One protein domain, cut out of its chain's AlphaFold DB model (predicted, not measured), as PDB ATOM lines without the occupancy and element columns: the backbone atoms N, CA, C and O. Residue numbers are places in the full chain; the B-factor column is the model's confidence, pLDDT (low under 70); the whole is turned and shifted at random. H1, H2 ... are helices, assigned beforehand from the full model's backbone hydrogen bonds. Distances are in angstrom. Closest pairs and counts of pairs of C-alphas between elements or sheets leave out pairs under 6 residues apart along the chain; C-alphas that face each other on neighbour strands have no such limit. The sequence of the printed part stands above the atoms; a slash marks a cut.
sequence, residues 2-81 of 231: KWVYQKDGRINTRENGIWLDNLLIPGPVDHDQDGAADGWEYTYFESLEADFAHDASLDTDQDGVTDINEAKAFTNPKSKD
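This is residues 2 to 81 of the 231 residues of an uncharacterized protein of Zooshikella ganghwensis (UniProt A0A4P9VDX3). There is little regular structure: two short helices, H1 and H2, sit among loops, and a long unnamed arm, residues 2 to 27, reaches away from them and makes the length. Residues 8 to 17 of this arm stick out. The printed part has 80 residues, with H1 then H2 along it, 15 residues in named elements, and no named strand; its class is all helix. The whole is loose, with a radius of gyration of the C-alphas of 16.6 A and spans of 51 by 23 by 22 A.

H1, residues 38 to 45, is 10.0 A long and begins at C-alpha 38 (-40.563, 26.445, -11.037). H2, residues 67 to 73, is 9.6 A long and ends at C-alpha 73 (-52.675, 27.979, -19.062).

H1 is close to H2 but not clearly touching; their closest C-alphas, of Trp 40 and Ala 71, are 6.6 A apart. They run opposite ways at a steep tilt of 49 degrees. Every O i to N i+4 pair is within hydrogen-bond range in H1, and 2 of 3 in H2.

The C-alphas farthest apart, of Thr 13 and Gly 64, are 51.0 A apart. The printed part has no cut. The link from H1 to H2 is long, 21 residues. Residues 2 to 28 of the model have pLDDT under 70.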
ATOM      1  N   LYS A   2     -26.874  15.765 -20.580       29.39
ATOM      2  CA  LYS A   2     -25.656  15.815 -19.760       29.39
ATOM      3  C   LYS A   2     -25.154  17.255 -19.769       29.39
ATOM      4  O   LYS A   2     -24.868  17.781 -20.838       29.39
ATOM      5  N   TRP A   3     -25.066  17.869 -18.597       39.12
ATOM      6  CA  TRP A   3     -24.559  19.227 -18.447       39.12
ATOM      7  C   TRP A   3     -23.037  19.239 -18.634       39.12
ATOM      8  O   TRP A   3     -22.327  18.442 -18.014       39.12
ATOM      9  N   VAL A   4     -22.533  20.120 -19.502       34.38
ATOM     10  CA  VAL A   4     -21.100  20.412 -19.635       34.38
ATOM     11  C   VAL A   4     -20.894  21.866 -19.237       34.38
ATOM     12  O   VAL A   4     -21.349  22.777 -19.916       34.38
ATOM     13  N   TYR A   5     -20.217  22.062 -18.111       52.62
ATOM     14  CA  TYR A   5     -19.796  23.366 -17.614       52.62
ATOM     15  C   TYR A   5     -18.467  23.774 -18.261       52.62
ATOM     16  O   TYR A   5     -17.528  22.973 -18.292       52.62
ATOM     17  N   GLN A   6     -18.359  25.024 -18.719       42.34
ATOM     18  CA  GLN A   6     -17.092  25.619 -19.146       42.34
ATOM     19  C   GLN A   6     -16.825  26.890 -18.333       42.34
ATOM     20  O   GLN A   6     -17.473  27.914 -18.503       42.34
ATOM     21  N   LYS A   7     -15.861  26.792 -17.415       48.81
ATOM     22  CA  LYS A   7     -15.368  27.900 -16.592       48.81
ATOM     23  C   LYS A   7     -14.674  28.931 -17.478       48.81
ATOM     24  O   LYS A   7     -13.651  28.585 -18.069       48.81
ATOM     25  N   ASP A   8     -15.136  30.181 -17.506       51.47
ATOM     26  CA  ASP A   8     -14.261  31.260 -17.967       51.47
ATOM     27  C   ASP A   8     -13.234  31.569 -16.864       51.47
ATOM     28  O   ASP A   8     -13.534  31.531 -15.668       51.47
ATOM     29  N   GLY A   9     -11.979  31.759 -17.253       50.31
ATOM     30  CA  GLY A   9     -10.783  31.563 -16.424       50.31
ATOM     31  C   GLY A   9     -10.562  32.535 -15.255       50.31
ATOM     32  O   GLY A   9      -9.426  32.675 -14.802       50.31
ATOM     33  N   ARG A  10     -11.589  33.219 -14.744       51.72
ATOM     34  CA  ARG A  10     -11.468  34.206 -13.662       51.72
ATOM     35  C   ARG A  10     -11.906  33.607 -12.327       51.72
ATOM     36  O   ARG A  10     -13.079  33.373 -12.069       51.72
ATOM     37  N   ILE A  11     -10.925  33.332 -11.469       47.50
ATOM     38  CA  ILE A  11     -11.138  32.929 -10.076       47.50
ATOM     39  C   ILE A  11     -11.404  34.202  -9.271       47.50
ATOM     40  O   ILE A  11     -10.493  35.010  -9.112       47.50
ATOM     41  N   ASN A  12     -12.619  34.373  -8.748       49.00
ATOM     42  CA  ASN A  12     -12.875  35.376  -7.718       49.00
ATOM     43  C   ASN A  12     -12.640  34.730  -6.344       49.00
ATOM     44  O   ASN A  12     -13.191  33.679  -6.028       49.00
ATOM     45  N   THR A  13     -11.728  35.301  -5.564       53.03
ATOM     46  CA  THR A  13     -11.074  34.670  -4.408       53.03
ATOM     47  C   THR A  13     -11.781  34.906  -3.073       53.03
ATOM     48  O   THR A  13     -11.118  35.027  -2.044       53.03
ATOM     49  N   ARG A  14     -13.117  34.926  -3.033       43.50
ATOM     50  CA  ARG A  14     -13.860  34.881  -1.764       43.50
ATOM     51  C   ARG A  14     -15.097  33.995  -1.900       43.50
ATOM     52  O   ARG A  14     -16.008  34.329  -2.638       43.50
ATOM     53  N   GLU A  15     -15.048  32.866  -1.191       49.53
ATOM     54  CA  GLU A  15     -16.186  32.045  -0.752       49.53
ATOM     55  C   GLU A  15     -17.126  31.517  -1.852       49.53
ATOM     56  O   GLU A  15     -18.158  32.104  -2.124       49.53
ATOM     57  N   ASN A  16     -16.761  30.373  -2.453       48.56
ATOM     58  CA  ASN A  16     -17.626  29.326  -3.044       48.56
ATOM     59  C   ASN A  16     -18.915  29.710  -3.820       48.56
ATOM     60  O   ASN A  16     -19.798  28.869  -3.957       48.56
ATOM     61  N   GLY A  17     -19.037  30.917  -4.367       49.22
ATOM     62  CA  GLY A  17     -20.161  31.323  -5.209       49.22
ATOM     63  C   GLY A  17     -19.892  31.079  -6.694       49.22
ATOM     64  O   GLY A  17     -18.799  31.364  -7.191       49.22
ATOM     65  N   ILE A  18     -20.894  30.571  -7.408       54.47
ATOM     66  CA  ILE A  18     -20.957  30.579  -8.874       54.47
ATOM     67  C   ILE A  18     -21.904  31.710  -9.269       54.47
ATOM     68  O   ILE A  18     -23.007  31.787  -8.737       54.47
ATOM     69  N   TRP A  19     -21.478  32.580 -10.182       49.97
ATOM     70  CA  TRP A  19     -22.366  33.559 -10.807       49.97
ATOM     71  C   TRP A  19     -22.980  32.889 -12.034       49.97
ATOM     72  O   TRP A  19     -22.247  32.465 -12.930       49.97
ATOM     73  N   LEU A  20     -24.300  32.728 -12.029       54.59
ATOM     74  CA  LEU A  20     -25.066  32.258 -13.177       54.59
ATOM     75  C   LEU A  20     -25.679  33.492 -13.838       54.59
ATOM     76  O   LEU A  20     -26.592  34.088 -13.276       54.59
ATOM     77  N   ASP A  21     -25.167  33.879 -15.006       46.03
ATOM     78  CA  ASP A  21     -25.915  34.763 -15.900       46.03
ATOM     79  C   ASP A  21     -26.952  33.891 -16.621       46.03
ATOM     80  O   ASP A  21     -26.583  32.970 -17.352       46.03
ATOM     81  N   ASN A  22     -28.235  34.177 -16.391       45.19
ATOM     82  CA  ASN A  22     -29.392  33.565 -17.055       45.19
ATOM     83  C   ASN A  22     -29.538  32.047 -16.831       45.19
ATOM     84  O   ASN A  22     -29.252  31.226 -17.707       45.19
ATOM     85  N   LEU A  23     -30.039  31.671 -15.648       58.69
ATOM     86  CA  LEU A  23     -30.498  30.311 -15.370       58.69
ATOM     87  C   LEU A  23     -31.803  30.043 -16.132       58.69
ATOM     88  O   LEU A  23     -32.865  30.514 -15.743       58.69
ATOM     89  N   LEU A  24     -31.715  29.274 -17.216       52.81
ATOM     90  CA  LEU A  24     -32.879  28.757 -17.929       52.81
ATOM     91  C   LEU A  24     -33.215  27.363 -17.379       52.81
ATOM     92  O   LEU A  24     -32.431  26.428 -17.572       52.81
ATOM     93  N   ILE A  25     -34.361  27.226 -16.708       58.66
ATOM     94  CA  ILE A  25     -34.917  25.943 -16.245       58.66
ATOM     95  C   ILE A  25     -36.041  25.541 -17.217       58.66
ATOM     96  O   ILE A  25     -37.171  25.995 -17.061       58.66
ATOM     97  N   PRO A  26     -35.770  24.745 -18.269       55.12
ATOM     98  CA  PRO A  26     -36.814  24.347 -19.208       55.12
ATOM     99  C   PRO A  26     -37.688  23.215 -18.629       55.12
ATOM    100  O   PRO A  26     -37.348  22.057 -18.841       55.12
ATOM    101  N   GLY A  27     -38.792  23.562 -17.945       60.31
ATOM    102  CA  GLY A  27     -39.983  22.734 -17.620       60.31
ATOM    103  C   GLY A  27     -39.805  21.322 -17.006       60.31
ATOM    104  O   GLY A  27     -38.701  20.806 -16.846       60.31
ATOM    105  N   PRO A  28     -40.930  20.636 -16.717       60.78
ATOM    106  CA  PRO A  28     -41.609  20.775 -15.432       60.78
ATOM    107  C   PRO A  28     -40.735  20.188 -14.308       60.78
ATOM    108  O   PRO A  28     -40.716  18.978 -14.054       60.78
ATOM    109  N   VAL A  29     -39.970  21.061 -13.665       75.25
ATOM    110  CA  VAL A  29     -39.701  20.899 -12.240       75.25
ATOM    111  C   VAL A  29     -40.819  21.700 -11.580       75.25
ATOM    112  O   VAL A  29     -41.087  22.816 -12.014       75.25
ATOM    113  N   ASP A  30     -41.544  21.030 -10.703       83.00
ATOM    114  CA  ASP A  30     -42.601  21.555  -9.841       83.00
ATOM    115  C   ASP A  30     -42.115  21.146  -8.447       83.00
ATOM    116  O   ASP A  30     -42.219  19.972  -8.054       83.00
ATOM    117  N   HIS A  31     -41.306  22.024  -7.851       84.69
ATOM    118  CA  HIS A  31     -40.432  21.719  -6.722       84.69
ATOM    119  C   HIS A  31     -41.227  21.259  -5.504       84.69
ATOM    120  O   HIS A  31     -40.843  20.287  -4.836       84.69
ATOM    121  N   ASP A  32     -42.334  21.939  -5.244       84.44
ATOM    122  CA  ASP A  32     -43.217  21.751  -4.103       84.44
ATOM    123  C   ASP A  32     -44.511  20.985  -4.442       84.44
ATOM    124  O   ASP A  32     -45.219  20.570  -3.520       84.44
ATOM    125  N   GLN A  33     -44.716  20.609  -5.710       86.88
ATOM    126  CA  GLN A  33     -45.810  19.753  -6.194       86.88
ATOM    127  C   GLN A  33     -47.191  20.387  -6.038       86.88
ATOM    128  O   GLN A  33     -48.175  19.684  -5.765       86.88
ATOM    129  N   ASP A  34     -47.269  21.702  -6.205       85.62
ATOM    130  CA  ASP A  34     -48.518  22.449  -6.127       85.62
ATOM    131  C   ASP A  34     -49.206  22.637  -7.494       85.62
ATOM    132  O   ASP A  34     -50.394  22.974  -7.563       85.62
ATOM    133  N   GLY A  35     -48.504  22.281  -8.575       85.50
ATOM    134  CA  GLY A  35     -48.993  22.316  -9.946       85.50
ATOM    135  C   GLY A  35     -48.554  23.536 -10.754       85.50
ATOM    136  O   GLY A  35     -48.921  23.601 -11.932       85.50
ATOM    137  N   ALA A  36     -47.782  24.458 -10.175       88.75
ATOM    138  CA  ALA A  36     -47.034  25.468 -10.908       88.75
ATOM    139  C   ALA A  36     -45.645  24.928 -11.292       88.75
ATOM    140  O   ALA A  36     -45.075  24.053 -10.651       88.75
ATOM    141  N   ALA A  37     -45.096  25.393 -12.414       88.62
ATOM    142  CA  ALA A  37     -43.728  25.042 -12.781       88.62
ATOM    143  C   ALA A  37     -42.755  26.065 -12.183       88.62
ATOM    144  O   ALA A  37     -42.961  27.260 -12.395       88.62
ATOM    145  N   ASP A  38     -41.627  25.611 -11.628       84.81
ATOM    146  CA  ASP A  38     -40.563  26.445 -11.037       84.81
ATOM    147  C   ASP A  38     -40.197  27.662 -11.908       84.81
ATOM    148  O   ASP A  38     -39.912  28.759 -11.432       84.81
ATOM    149  N   GLY A  39     -40.147  27.459 -13.230       84.19
ATOM    150  CA  GLY A  39     -39.818  28.516 -14.183       84.19
ATOM    151  C   GLY A  39     -40.876  29.616 -14.236       84.19
ATOM    152  O   GLY A  39     -40.518  30.788 -14.270       84.19
ATOM    153  N   TRP A  40     -42.154  29.237 -14.221       88.94
ATOM    154  CA  TRP A  40     -43.282  30.167 -14.206       88.94
ATOM    155  C   TRP A  40     -43.352  30.893 -12.856       88.94
ATOM    156  O   TRP A  40     -43.410  32.124 -12.833       88.94
ATOM    157  N   GLU A  41     -43.208  30.163 -11.743       88.88
ATOM    158  CA  GLU A  41     -43.156  30.754 -10.401       88.88
ATOM    159  C   GLU A  41     -42.038  31.793 -10.288       88.88
ATOM    160  O   GLU A  41     -42.263  32.921  -9.857       88.88
ATOM    161  N   TYR A  42     -40.827  31.459 -10.742       86.94
ATOM    162  CA  TYR A  42     -39.706  32.388 -10.682       86.94
ATOM    163  C   TYR A  42     -39.910  33.604 -11.593       86.94
ATOM    164  O   TYR A  42     -39.539  34.715 -11.211       86.94
ATOM    165  N   THR A  43     -40.487  33.418 -12.787       88.19
ATOM    166  CA  THR A  43     -40.769  34.519 -13.722       88.19
ATOM    167  C   THR A  43     -41.695  35.561 -13.107       88.19
ATOM    168  O   THR A  43     -41.428  36.753 -13.256       88.19
ATOM    169  N   TYR A  44     -42.736  35.134 -12.394       89.88
ATOM    170  CA  TYR A  44     -43.746  36.060 -11.888       89.88
ATOM    171  C   TYR A  44     -43.581  36.403 -10.407       89.88
ATOM    172  O   TYR A  44     -43.854  37.537 -10.026       89.88
ATOM    173  N   PHE A  45     -43.064  35.515  -9.565       88.38
ATOM    174  CA  PHE A  45     -42.991  35.699  -8.109       88.38
ATOM    175  C   PHE A  45     -41.563  35.784  -7.556       88.38
ATOM    176  O   PHE A  45     -41.401  36.055  -6.367       88.38
ATOM    177  N   GLU A  46     -40.533  35.589  -8.390       86.56
ATOM    178  CA  GLU A  46     -39.116  35.554  -7.975       86.56
ATOM    179  C   GLU A  46     -38.843  34.547  -6.832       86.56
ATOM    180  O   GLU A  46     -37.879  34.674  -6.073       86.56
ATOM    181  N   SER A  47     -39.705  33.535  -6.708       83.31
ATOM    182  CA  SER A  47     -39.720  32.509  -5.663       83.31
ATOM    183  C   SER A  47     -40.028  31.152  -6.295       83.31
ATOM    184  O   SER A  47     -40.650  31.108  -7.348       83.31
ATOM    185  N   LEU A  48     -39.567  30.075  -5.657       79.50
ATOM    186  CA  LEU A  48     -39.898  28.673  -5.985       79.50
ATOM    187  C   LEU A  48     -40.705  28.010  -4.854       79.50
ATOM    188  O   LEU A  48     -40.689  26.798  -4.684       79.50
ATOM    189  N   GLU A  49     -41.204  28.841  -3.943       75.19
ATOM    190  CA  GLU A  49     -41.903  28.437  -2.721       75.19
ATOM    191  C   GLU A  49     -43.279  29.118  -2.688       75.19
ATOM    192  O   GLU A  49     -43.796  29.446  -1.612       75.19
ATOM    193  N   ALA A  50     -43.797  29.505  -3.858       76.44
ATOM    194  CA  ALA A  50     -45.095  30.140  -3.950       76.44
ATOM    195  C   ALA A  50     -46.154  29.045  -3.803       76.44
ATOM    196  O   ALA A  50     -46.616  28.521  -4.791       76.44
ATOM    197  N   ASP A  51     -46.525  28.713  -2.562       75.06
ATOM    198  CA  ASP A  51     -47.455  27.613  -2.258       75.06
ATOM    199  C   ASP A  51     -48.892  27.918  -2.734       75.06
ATOM    200  O   ASP A  51     -49.751  28.389  -1.973       75.06
ATOM    201  N   PHE A  52     -49.173  27.615  -4.000       81.31
ATOM    202  CA  PHE A  52     -50.498  27.723  -4.604       81.31
ATOM    203  C   PHE A  52     -51.446  26.626  -4.126       81.31
ATOM    204  O   PHE A  52     -52.666  26.768  -4.234       81.31
ATOM    205  N   ALA A  53     -50.940  25.531  -3.552       76.06
ATOM    206  CA  ALA A  53     -51.795  24.521  -2.937       76.06
ATOM    207  C   ALA A  53     -52.503  25.078  -1.690       76.06
ATOM    208  O   ALA A  53     -53.640  24.687  -1.395       76.06
ATOM    209  N   HIS A  54     -51.860  26.000  -0.965       78.69
ATOM    210  CA  HIS A  54     -52.467  26.708   0.158       78.69
ATOM    211  C   HIS A  54     -53.397  27.843  -0.277       78.69
ATOM    212  O   HIS A  54     -54.435  28.039   0.362       78.69
ATOM    213  N   ASP A  55     -53.053  28.554  -1.353       82.50
ATOM    214  CA  ASP A  55     -53.819  29.697  -1.864       82.50
ATOM    215  C   ASP A  55     -54.356  29.467  -3.282       82.50
ATOM    216  O   ASP A  55     -54.225  30.289  -4.183       82.50
ATOM    217  N   ALA A  56     -55.027  28.332  -3.483       84.44
ATOM    218  CA  ALA A  56     -55.591  27.954  -4.782       84.44
ATOM    219  C   ALA A  56     -56.727  28.881  -5.265       84.44
ATOM    220  O   ALA A  56     -57.305  28.645  -6.324       84.44
ATOM    221  N   SER A  57     -57.101  29.879  -4.459       91.19
ATOM    222  CA  SER A  57     -58.080  30.917  -4.784       91.19
ATOM    223  C   SER A  57     -57.452  32.278  -5.069       91.19
ATOM    224  O   SER A  57     -58.205  33.221  -5.307       91.19
ATOM    225  N   LEU A  58     -56.124  32.401  -4.987       92.81
ATOM    226  CA  LEU A  58     -55.431  33.627  -5.349       92.81
ATOM    227  C   LEU A  58     -55.654  33.904  -6.834       92.81
ATOM    228  O   LEU A  58     -55.502  33.004  -7.653       92.81
ATOM    229  N   ASP A  59     -56.063  35.129  -7.121       95.50
ATOM    230  CA  ASP A  59     -56.278  35.701  -8.448       95.50
ATOM    231  C   ASP A  59     -55.683  37.113  -8.359       95.50
ATOM    232  O   ASP A  59     -56.269  38.034  -7.766       95.50
ATOM    233  N   THR A  60     -54.414  37.212  -8.745       94.81
ATOM    234  CA  THR A  60     -53.550  38.354  -8.452       94.81
ATOM    235  C   THR A  60     -53.940  39.575  -9.280       94.81
ATOM    236  O   THR A  60     -53.906  40.694  -8.746       94.81
ATOM    237  N   ASP A  61     -54.340  39.402 -10.538       96.81
ATOM    238  CA  ASP A  61     -54.765  40.507 -11.396       96.81
ATOM    239  C   ASP A  61     -56.281  40.702 -11.472       96.81
ATOM    240  O   ASP A  61     -56.703  41.814 -11.798       96.81
ATOM    241  N   GLN A  62     -57.087  39.742 -11.014       96.75
ATOM    242  CA  GLN A  62     -58.548  39.813 -10.931       96.75
ATOM    243  C   GLN A  62     -59.222  39.836 -12.301       96.75
ATOM    244  O   GLN A  62     -60.114  40.666 -12.550       96.75
ATOM    245  N   ASP A  63     -58.781  38.964 -13.198       95.88
ATOM    246  CA  ASP A  63     -59.438  38.683 -14.474       95.88
ATOM    247  C   ASP A  63     -60.438  37.505 -14.396       95.88
ATOM    248  O   ASP A  63     -61.254  37.313 -15.300       95.88
ATOM    249  N   GLY A  64     -60.452  36.779 -13.270       94.75
ATOM    250  CA  GLY A  64     -61.313  35.622 -13.036       94.75
ATOM    251  C   GLY A  64     -60.617  34.268 -13.200       94.75
ATOM    252  O   GLY A  64     -61.275  33.232 -13.020       94.75
ATOM    253  N   VAL A  65     -59.316  34.247 -13.489       96.25
ATOM    254  CA  VAL A  65     -58.460  33.061 -13.487       96.25
ATOM    255  C   VAL A  65     -57.563  33.115 -12.259       96.25
ATOM    256  O   VAL A  65     -56.838  34.058 -12.012       96.25
ATOM    257  N   THR A  66     -57.602  32.070 -11.439       95.81
ATOM    258  CA  THR A  66     -56.674  31.973 -10.303       95.81
ATOM    259  C   THR A  66     -55.242  31.786 -10.801       95.81
ATOM    260  O   THR A  66     -55.064  30.977 -11.717       95.81
ATOM    261  N   ASP A  67     -54.240  32.315 -10.100       94.50
ATOM    262  CA  ASP A  67     -52.811  32.209 -10.432       94.50
ATOM    263  C   ASP A  67     -52.381  30.765 -10.766       94.50
ATOM    264  O   ASP A  67     -51.612  30.509 -11.688       94.50
ATOM    265  N   ILE A  68     -52.923  29.764 -10.060       92.38
ATOM    266  CA  ILE A  68     -52.609  28.346 -10.315       92.38
ATOM    267  C   ILE A  68     -53.216  27.789 -11.612       92.38
ATOM    268  O   ILE A  68     -52.739  26.801 -12.175       92.38
ATOM    269  N   ASN A  69     -54.325  28.358 -12.072       94.19
ATOM    270  CA  ASN A  69     -54.922  28.016 -13.359       94.19
ATOM    271  C   ASN A  69     -54.220  28.767 -14.487       94.19
ATOM    272  O   ASN A  69     -54.004  28.166 -15.537       94.19
ATOM    273  N   GLU A  70     -53.761  29.988 -14.237       95.81
ATOM    274  CA  GLU A  70     -52.882  30.719 -15.147       95.81
ATOM    275  C   GLU A  70     -51.542  30.009 -15.335       95.81
ATOM    276  O   GLU A  70     -51.102  29.810 -16.464       95.81
ATOM    277  N   ALA A  71     -50.948  29.471 -14.265       92.75
ATOM    278  CA  ALA A  71     -49.746  28.640 -14.352       92.75
ATOM    279  C   ALA A  71     -49.923  27.427 -15.280       92.75
ATOM    280  O   ALA A  71     -48.993  27.028 -15.984       92.75
ATOM    281  N   LYS A  72     -51.128  26.844 -15.314       91.69
ATOM    282  CA  LYS A  72     -51.471  25.715 -16.198       91.69
ATOM    283  C   LYS A  72     -51.793  26.161 -17.623       91.69
ATOM    284  O   LYS A  72     -51.515  25.405 -18.555       91.69
ATOM    285  N   ALA A  73     -52.394  27.339 -17.778       93.62
ATOM    286  CA  ALA A  73     -52.675  27.979 -19.062       93.62
ATOM    287  C   ALA A  73     -51.439  28.686 -19.654       93.62
ATOM    288  O   ALA A  73     -51.456  29.077 -20.817       93.62
ATOM    289  N   PHE A  74     -50.360  28.789 -18.871       92.94
ATOM    290  CA  PHE A  74     -49.136  29.537 -19.150       92.94
ATOM    291  C   PHE A  74     -49.338  31.045 -19.369       92.94
ATOM    292  O   PHE A  74     -48.463  31.678 -19.957       92.94
ATOM    293  N   THR A  75     -50.435  31.617 -18.869       96.44
ATOM    294  CA  THR A  75     -50.721  33.061 -18.898       96.44
ATOM    295  C   THR A  75     -49.965  33.812 -17.793       96.44
ATOM    296  O   THR A  75     -49.176  33.214 -17.041       96.44
ATOM    297  N   ASN A  76     -50.097  35.138 -17.760       95.75
ATOM    298  CA  ASN A  76     -49.395  36.021 -16.841       95.75
ATOM    299  C   ASN A  76     -50.281  36.420 -15.646       95.75
ATOM    300  O   ASN A  76     -51.070  37.342 -15.799       95.75
ATOM    301  N   PRO A  77     -49.983  35.949 -14.419       95.75
ATOM    302  CA  PRO A  77     -50.806  36.169 -13.222       95.75
ATOM    303  C   PRO A  77     -50.819  37.593 -12.685       95.75
ATOM    304  O   PRO A  77     -51.256  37.874 -11.574       95.75
ATOM    305  N   LYS A  78     -50.203  38.521 -13.404       96.12
ATOM    306  CA  LYS A  78     -50.133  39.936 -13.050       96.12
ATOM    307  C   LYS A  78     -50.684  40.815 -14.161       96.12
ATOM    308  O   LYS A  78     -50.515  42.036 -14.081       96.12
ATOM    309  N   SER A  79     -51.248  40.222 -15.203       97.69
ATOM    310  CA  SER A  79     -51.755  40.904 -16.378       97.69
ATOM    311  C   SER A  79     -53.041  40.235 -16.799       97.69
ATOM    312  O   SER A  79     -52.999  39.169 -17.389       97.69
ATOM    313  N   LYS A  80     -54.153  40.945 -16.591       97.94
ATOM    314  CA  LYS A  80     -55.482  40.456 -16.959       97.94
ATOM    315  C   LYS A  80     -55.593  39.992 -18.405       97.94
ATOM    316  O   LYS A  80     -56.525  39.282 -18.717       97.94
ATOM    317  N   ASP A  81     -54.745  40.534 -19.265       98.00
ATOM    318  CA  ASP A  81     -54.679  40.324 -20.703       98.00
ATOM    319  C   ASP A  81     -53.197  40.051 -21.012       98.00
ATOM    320  O   ASP A  81     -52.330  40.923 -20.828       98.00
TER     321      ASP A  81